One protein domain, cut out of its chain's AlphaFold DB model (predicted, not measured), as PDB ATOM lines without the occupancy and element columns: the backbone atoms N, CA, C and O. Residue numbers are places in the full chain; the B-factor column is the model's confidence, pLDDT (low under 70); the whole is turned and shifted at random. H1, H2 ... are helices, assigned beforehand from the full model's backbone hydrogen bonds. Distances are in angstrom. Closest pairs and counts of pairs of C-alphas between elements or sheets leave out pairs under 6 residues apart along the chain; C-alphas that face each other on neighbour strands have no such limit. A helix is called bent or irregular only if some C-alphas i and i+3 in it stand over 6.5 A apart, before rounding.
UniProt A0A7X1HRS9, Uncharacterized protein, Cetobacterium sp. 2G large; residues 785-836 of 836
ATOM      1  N   ASN A 785      44.947 130.924 133.239       51.09
ATOM      2  CA  ASN A 785      45.747 132.108 132.877       51.09
ATOM      3  C   ASN A 785      45.153 132.911 131.707       51.09
ATOM      4  O   ASN A 785      45.571 134.042 131.466       51.09
ATOM      5  N   LEU A 786      44.143 132.370 131.015       50.22
ATOM      6  CA  LEU A 786      43.431 133.077 129.949       50.22
ATOM      7  C   LEU A 786      42.627 134.270 130.482       50.22
ATOM      8  O   LEU A 786      42.539 135.283 129.803       50.22
ATOM      9  N   THR A 787      42.118 134.221 131.714       52.59
ATOM     10  CA  THR A 787      41.343 135.314 132.329       52.59
ATOM     11  C   THR A 787      42.127 136.620 132.458       52.59
ATOM     12  O   THR A 787      41.545 137.689 132.311       52.59
ATOM     13  N   VAL A 788      43.442 136.555 132.683       57.06
ATOM     14  CA  VAL A 788      44.296 137.753 132.793       57.06
ATOM     15  C   VAL A 788      44.554 138.367 131.415       57.06
ATOM     16  O   VAL A 788      44.518 139.585 131.263       57.06
ATOM     17  N   ILE A 789      44.731 137.528 130.391       65.31
ATOM     18  CA  ILE A 789      44.910 137.971 129.002       65.31
ATOM     19  C   ILE A 789      43.598 138.546 128.451       65.31
ATOM     20  O   ILE A 789      43.601 139.632 127.876       65.31
ATOM     21  N   TYR A 790      42.465 137.879 128.695       65.88
ATOM     22  CA  TYR A 790      41.144 138.402 128.342       65.88
ATOM     23  C   TYR A 790      40.841 139.704 129.085       65.88
ATOM     24  O   TYR A 790      40.364 140.643 128.458       65.88
ATOM     25  N   GLY A 791      41.183 139.807 130.373       77.62
ATOM     26  CA  GLY A 791      41.055 141.054 131.131       77.62
ATOM     27  C   GLY A 791      41.858 142.204 130.516       77.62
ATOM     28  O   GLY A 791      41.330 143.304 130.371       77.62
ATOM     29  N   GLY A 792      43.093 141.936 130.078       76.56
ATOM     30  CA  GLY A 792      43.930 142.914 129.377       76.56
ATOM     31  C   GLY A 792      43.350 143.352 128.029       76.56
ATOM     32  O   GLY A 792      43.280 144.547 127.754       76.56
ATOM     33  N   ILE A 793      42.866 142.407 127.217       80.62
ATOM     34  CA  ILE A 793      42.228 142.709 125.925       80.62
ATOM     35  C   ILE A 793      40.952 143.533 126.134       80.62
ATOM     36  O   ILE A 793      40.768 144.543 125.458       80.62
ATOM     37  N   TYR A 794      40.114 143.170 127.111       74.50
ATOM     38  CA  TYR A 794      38.905 143.924 127.447       74.50
ATOM     39  C   TYR A 794      39.222 145.365 127.857       74.50
ATOM     40  O   TYR A 794      38.579 146.289 127.364       74.50
ATOM     41  N   LEU A 795      40.233 145.578 128.704       69.81
ATOM     42  CA  LEU A 795      40.654 146.917 129.134       69.81
ATOM     43  C   LEU A 795      41.129 147.781 127.962       69.81
ATOM     44  O   LEU A 795      40.722 148.937 127.844       69.81
ATOM     45  N   VAL A 796      41.929 147.210 127.057       79.69
ATOM     46  CA  VAL A 796      42.384 147.908 125.846       79.69
ATOM     47  C   VAL A 796      41.200 148.225 124.925       79.69
ATOM     48  O   VAL A 796      41.097 149.345 124.429       79.69
ATOM     49  N   SER A 797      40.258 147.294 124.744       82.56
ATOM     50  CA  SER A 797      39.052 147.527 123.940       82.56
ATOM     51  C   SER A 797      38.146 148.613 124.528       82.56
ATOM     52  O   SER A 797      37.669 149.461 123.777       82.56
ATOM     53  N   TYR A 798      37.943 148.648 125.850       80.12
ATOM     54  CA  TYR A 798      37.170 149.707 126.512       80.12
ATOM     55  C   TYR A 798      37.842 151.073 126.391       80.12
ATOM     56  O   TYR A 798      37.164 152.071 126.149       80.12
ATOM     57  N   TYR A 799      39.170 151.120 126.505       77.38
ATOM     58  CA  TYR A 799      39.930 152.352 126.331       77.38
ATOM     59  C   TYR A 799      39.800 152.899 124.900       77.38
ATOM     60  O   TYR A 799      39.476 154.073 124.707       77.38
ATOM     61  N   PHE A 800      39.945 152.039 123.887       84.12
ATOM     62  CA  PHE A 800      39.728 152.420 122.488       84.12
ATOM     63  C   PHE A 800      38.284 152.852 122.211       84.12
ATOM     64  O   PHE A 800      38.062 153.856 121.533       84.12
ATOM     65  N   LEU A 801      37.298 152.146 122.772       88.44
ATOM     66  CA  LEU A 801      35.890 152.515 122.651       88.44
ATOM     67  C   LEU A 801      35.615 153.890 123.279       88.44
ATOM     68  O   LEU A 801      34.893 154.694 122.694       88.44
ATOM     69  N   GLY A 802      36.230 154.193 124.426       87.88
ATOM     70  CA  GLY A 802      36.135 155.494 125.091       87.88
ATOM     71  C   GLY A 802      36.698 156.638 124.244       87.88
ATOM     72  O   GLY A 802      36.058 157.682 124.126       87.88
ATOM     73  N   ILE A 803      37.842 156.429 123.585       85.06
ATOM     74  CA  ILE A 803      38.429 157.414 122.660       85.06
ATOM     75  C   ILE A 803      37.502 157.659 121.462       85.06
ATOM     76  O   ILE A 803      37.249 158.809 121.098       85.06
ATOM     77  N   ILE A 804      36.949 156.593 120.877       87.56
ATOM     78  CA  ILE A 804      36.021 156.691 119.743       87.56
ATOM     79  C   ILE A 804      34.741 157.430 120.157       87.56
ATOM     80  O   ILE A 804      34.319 158.362 119.470       87.56
ATOM     81  N   LEU A 805      34.148 157.073 121.298       84.75
ATOM     82  CA  LEU A 805      32.936 157.712 121.815       84.75
ATOM     83  C   LEU A 805      33.165 159.185 122.167       84.75
ATOM     84  O   LEU A 805      32.337 160.019 121.811       84.75
ATOM     85  N   SER A 806      34.296 159.520 122.790       79.25
ATOM     86  CA  SER A 806      34.698 160.906 123.068       79.25
ATOM     87  C   SER A 806      34.802 161.729 121.780       79.25
ATOM     88  O   SER A 806      34.228 162.814 121.682       79.25
ATOM     89  N   SER A 807      35.437 161.175 120.743       82.56
ATOM     90  CA  SER A 807      35.559 161.828 119.436       82.56
ATOM     91  C   SER A 807      34.197 162.045 118.759       82.56
ATOM     92  O   SER A 807      33.921 163.124 118.227       82.56
ATOM     93  N   ILE A 808      33.299 161.055 118.828       87.50
ATOM     94  CA  ILE A 808      31.935 161.159 118.288       87.50
ATOM     95  C   ILE A 808      31.124 162.211 119.055       87.50
ATOM     96  O   ILE A 808      30.501 163.072 118.432       87.50
ATOM     97  N   LEU A 809      31.151 162.185 120.389       85.19
ATOM     98  CA  LEU A 809      30.432 163.144 121.231       85.19
ATOM     99  C   LEU A 809      30.953 164.571 121.032       85.19
ATOM    100  O   LEU A 809      30.149 165.491 120.890       85.19
ATOM    101  N   GLY A 810      32.272 164.748 120.916       87.50
ATOM    102  CA  GLY A 810      32.889 166.029 120.580       87.50
ATOM    103  C   GLY A 810      32.406 166.566 119.232       87.50
ATOM    104  O   GLY A 810      31.997 167.723 119.137       87.50
ATOM    105  N   ARG A 811      32.338 165.714 118.197       87.38
ATOM    106  CA  ARG A 811      31.800 166.092 116.876       87.38
ATOM    107  C   ARG A 811      30.324 166.482 116.932       87.38
ATOM    108  O   ARG A 811      29.929 167.464 116.301       87.38
ATOM    109  N   LEU A 812      29.505 165.735 117.670       88.00
ATOM    110  CA  LEU A 812      28.078 166.032 117.829       88.00
ATOM    111  C   LEU A 812      27.857 167.347 118.585       88.00
ATOM    112  O   LEU A 812      27.034 168.164 118.167       88.00
ATOM    113  N   TYR A 813      28.626 167.578 119.648       88.06
ATOM    114  CA  TYR A 813      28.576 168.807 120.432       88.06
ATOM    115  C   TYR A 813      28.990 170.025 119.597       88.06
ATOM    116  O   TYR A 813      28.244 171.003 119.519       88.06
ATOM    117  N   PHE A 814      30.108 169.928 118.872       89.62
ATOM    118  CA  PHE A 814      30.585 170.997 117.995       89.62
ATOM    119  C   PHE A 814      29.577 171.317 116.879       89.62
ATOM    120  O   PHE A 814      29.306 172.480 116.587       89.62
ATOM    121  N   ASN A 815      28.915 170.300 116.318       88.00
ATOM    122  CA  ASN A 815      27.840 170.497 115.340       88.00
ATOM    123  C   ASN A 815      26.601 171.160 115.930       88.00
ATOM    124  O   ASN A 815      25.972 171.976 115.257       88.00
ATOM    125  N   SER A 816      26.248 170.838 117.175       87.81
ATOM    126  CA  SER A 816      25.164 171.527 117.871       87.81
ATOM    127  C   SER A 816      25.497 173.003 118.098       87.81
ATOM    128  O   SER A 816      24.598 173.834 117.975       87.81
ATOM    129  N   ILE A 817      26.754 173.339 118.404       87.56
ATOM    130  CA  ILE A 817      27.206 174.730 118.560       87.56
ATOM    131  C   ILE A 817      27.103 175.472 117.225       87.56
ATOM    132  O   ILE A 817      26.432 176.497 117.157       87.56
ATOM    133  N   ILE A 818      27.670 174.917 116.148       91.31
ATOM    134  CA  ILE A 818      27.600 175.524 114.806       91.31
ATOM    135  C   ILE A 818      26.144 175.681 114.350       91.31
ATOM    136  O   ILE A 818      25.799 176.670 113.716       91.31
ATOM    137  N   LYS A 819      25.261 174.721 114.654       90.38
ATOM    138  CA  LYS A 819      23.849 174.795 114.249       90.38
ATOM    139  C   LYS A 819      23.065 175.858 115.028       90.38
ATOM    140  O   LYS A 819      22.135 176.430 114.469       90.38
ATOM    141  N   LYS A 820      23.413 176.099 116.296       86.94
ATOM    142  CA  LYS A 820      22.745 177.080 117.168       86.94
ATOM    143  C   LYS A 820      23.354 178.480 117.100       86.94
ATOM    144  O   LYS A 820      22.747 179.409 117.624       86.94
ATOM    145  N   SER A 821      24.527 178.644 116.493       87.38
ATOM    146  CA  SER A 821      25.175 179.948 116.399       87.38
ATOM    147  C   SER A 821      24.477 180.860 115.382       87.38
ATOM    148  O   SER A 821      23.997 180.418 114.329       87.38
ATOM    149  N   SER A 822      24.460 182.157 115.689       93.00
ATOM    150  CA  SER A 822      23.986 183.232 114.807       93.00
ATOM    151  C   SER A 822      24.965 183.565 113.672       93.00
ATOM    152  O   SER A 822      24.747 184.539 112.965       93.00
ATOM    153  N   LEU A 823      26.028 182.768 113.515       92.38
ATOM    154  CA  LEU A 823      27.071 182.953 112.508       92.38
ATOM    155  C   LEU A 823      26.512 182.786 111.094       92.38
ATOM    156  O   LEU A 823      25.578 181.995 110.872       92.38
ATOM    157  N   ASP A 824      27.107 183.494 110.144       94.62
ATOM    158  CA  ASP A 824      26.735 183.385 108.739       94.62
ATOM    159  C   ASP A 824      27.229 182.066 108.107       94.62
ATOM    160  O   ASP A 824      27.821 181.191 108.754       94.62
ATOM    161  N   ASN A 825      26.906 181.855 106.830       90.56
ATOM    162  CA  ASN A 825      27.226 180.605 106.142       90.56
ATOM    163  C   ASN A 825      28.730 180.425 105.869       90.56
ATOM    164  O   ASN A 825      29.177 179.275 105.815       90.56
ATOM    165  N   GLU A 826      29.498 181.506 105.713       85.50
ATOM    166  CA  GLU A 826      30.947 181.432 105.504       85.50
ATOM    167  C   GLU A 826      31.667 181.115 106.813       85.50
ATOM    168  O   GLU A 826      32.487 180.198 106.861       85.50
ATOM    169  N   GLU A 827      31.272 181.754 107.910       86.62
ATOM    170  CA  GLU A 827      31.798 181.475 109.247       86.62
ATOM    171  C   GLU A 827      31.479 180.039 109.689       86.62
ATOM    172  O   GLU A 827      32.336 179.312 110.205       86.62
ATOM    173  N   LYS A 828      30.254 179.564 109.425       91.31
ATOM    174  CA  LYS A 828      29.869 178.165 109.681       91.31
ATOM    175  C   LYS A 828      30.658 177.182 108.821       91.31
ATOM    176  O   LYS A 828      30.900 176.060 109.270       91.31
ATOM    177  N   LYS A 829      31.038 177.560 107.597       91.12
ATOM    178  CA  LYS A 829      31.897 176.744 106.728       91.12
ATOM    179  C   LYS A 829      33.321 176.685 107.286       91.12
ATOM    180  O   LYS A 829      33.829 175.582 107.470       91.12
ATOM    181  N   TYR A 830      33.893 177.823 107.664       86.25
ATOM    182  CA  TYR A 830      35.222 177.915 108.269       86.25
ATOM    183  C   TYR A 830      35.334 177.098 109.569       86.25
ATOM    184  O   TYR A 830      36.266 176.319 109.755       86.25
ATOM    185  N   LEU A 831      34.321 177.158 110.439       84.06
ATOM    186  CA  LEU A 831      34.295 176.343 111.658       84.06
ATOM    187  C   LEU A 831      34.168 174.837 111.379       84.06
ATOM    188  O   LEU A 831      34.704 174.027 112.134       84.06
ATOM    189  N   ARG A 832      33.483 174.430 110.302       87.19
ATOM    190  CA  ARG A 832      33.452 173.016 109.885       87.19
ATOM    191  C   ARG A 832      34.809 172.546 109.365       87.19
ATOM    192  O   ARG A 832      35.110 171.371 109.544       87.19
ATOM    193  N   GLU A 833      35.592 173.434 108.755       85.00
ATOM    194  CA  GLU A 833      36.956 173.153 108.291       85.00
ATOM    195  C   GLU A 833      37.938 173.023 109.462       85.00
ATOM    196  O   GLU A 833      38.684 172.057 109.483       85.00
ATOM    197  N   ILE A 834      37.868 173.887 110.485       76.38
ATOM    198  CA  ILE A 834      38.680 173.757 111.720       76.38
ATOM    199  C   ILE A 834      38.376 172.456 112.484       76.38
ATOM    200  O   ILE A 834      39.244 171.890 113.144       76.38
ATOM    201  N   ARG A 835      37.119 172.003 112.441       82.75
ATOM    202  CA  ARG A 835      36.661 170.781 113.118       82.75
ATOM    203  C   ARG A 835      37.166 169.495 112.451       82.75
ATOM    204  O   ARG A 835      37.285 168.482 113.139       82.75
ATOM    205  N   ASN A 836      37.286 169.497 111.121       76.50
ATOM    206  CA  ASN A 836      37.684 168.324 110.334       76.50
ATOM    207  C   ASN A 836      39.174 168.054 110.497       76.50
ATOM    208  O   ASN A 836      39.502 166.853 110.630       76.50
TER     209      ASN A 836
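AT A GLANCE: This is residues 785 to 836 of the 836 residues of an uncharacterized protein of Cetobacterium sp. 2G large (UniProt A0A7X1HRS9). One long helix, H1, folds back at its far end through a tight link into a short second helix, H2, so that the two make a lopsided helical hairpin shaped like a hook. H2 runs back beside the last part of H1, while residues 785 to 809, of which 786 to 809 belong to H1, stick out free as a long arm. The printed part has 52 residues with two named helices, H1 then H2 along the chain, and no named strand; the class is all helix. The whole is extended, a rod with a radius of gyration of the C-alphas of 18.2 A and spans of 60 by 17 by 7 A.

IN THESE COORDINATES: H1 takes residues 786 to 820 and is 50.3 A long from first to last C-alpha. It begins at C-alpha 786, at (43.431, 133.077, 129.949), and ends at C-alpha 820, at (22.745, 177.080, 117.168). H2 takes residues 825 to 835, measures 15.3 A, and ends at C-alpha 835, at (36.661, 170.781, 113.118). Neither helix is bent.

HOW THE PARTS SIT: H1 touches H2 with residues 811 to 818 alone. The closest C-alphas of the two are those of Ile 818 and Lys 828, 6.2 A apart. The helices stand at a shallow tilt of 16 degrees and run opposite ways, a helical hairpin. Their centres are 25.0 A apart. In H1 and H2 every backbone O i to N i+4 pair is within hydrogen-bond range.

THE WHOLE: The two C-alphas farthest apart are those of Asn 785 and Asp 824, at 59.8 A. The link from H1 to H2, four residues, is tight. The printed part has no cut and ends at Asn 836, the chain's last residue. The mean pLDDT of the printed part is 81.9, and residues 785 to 790 and residue 795 are under 70.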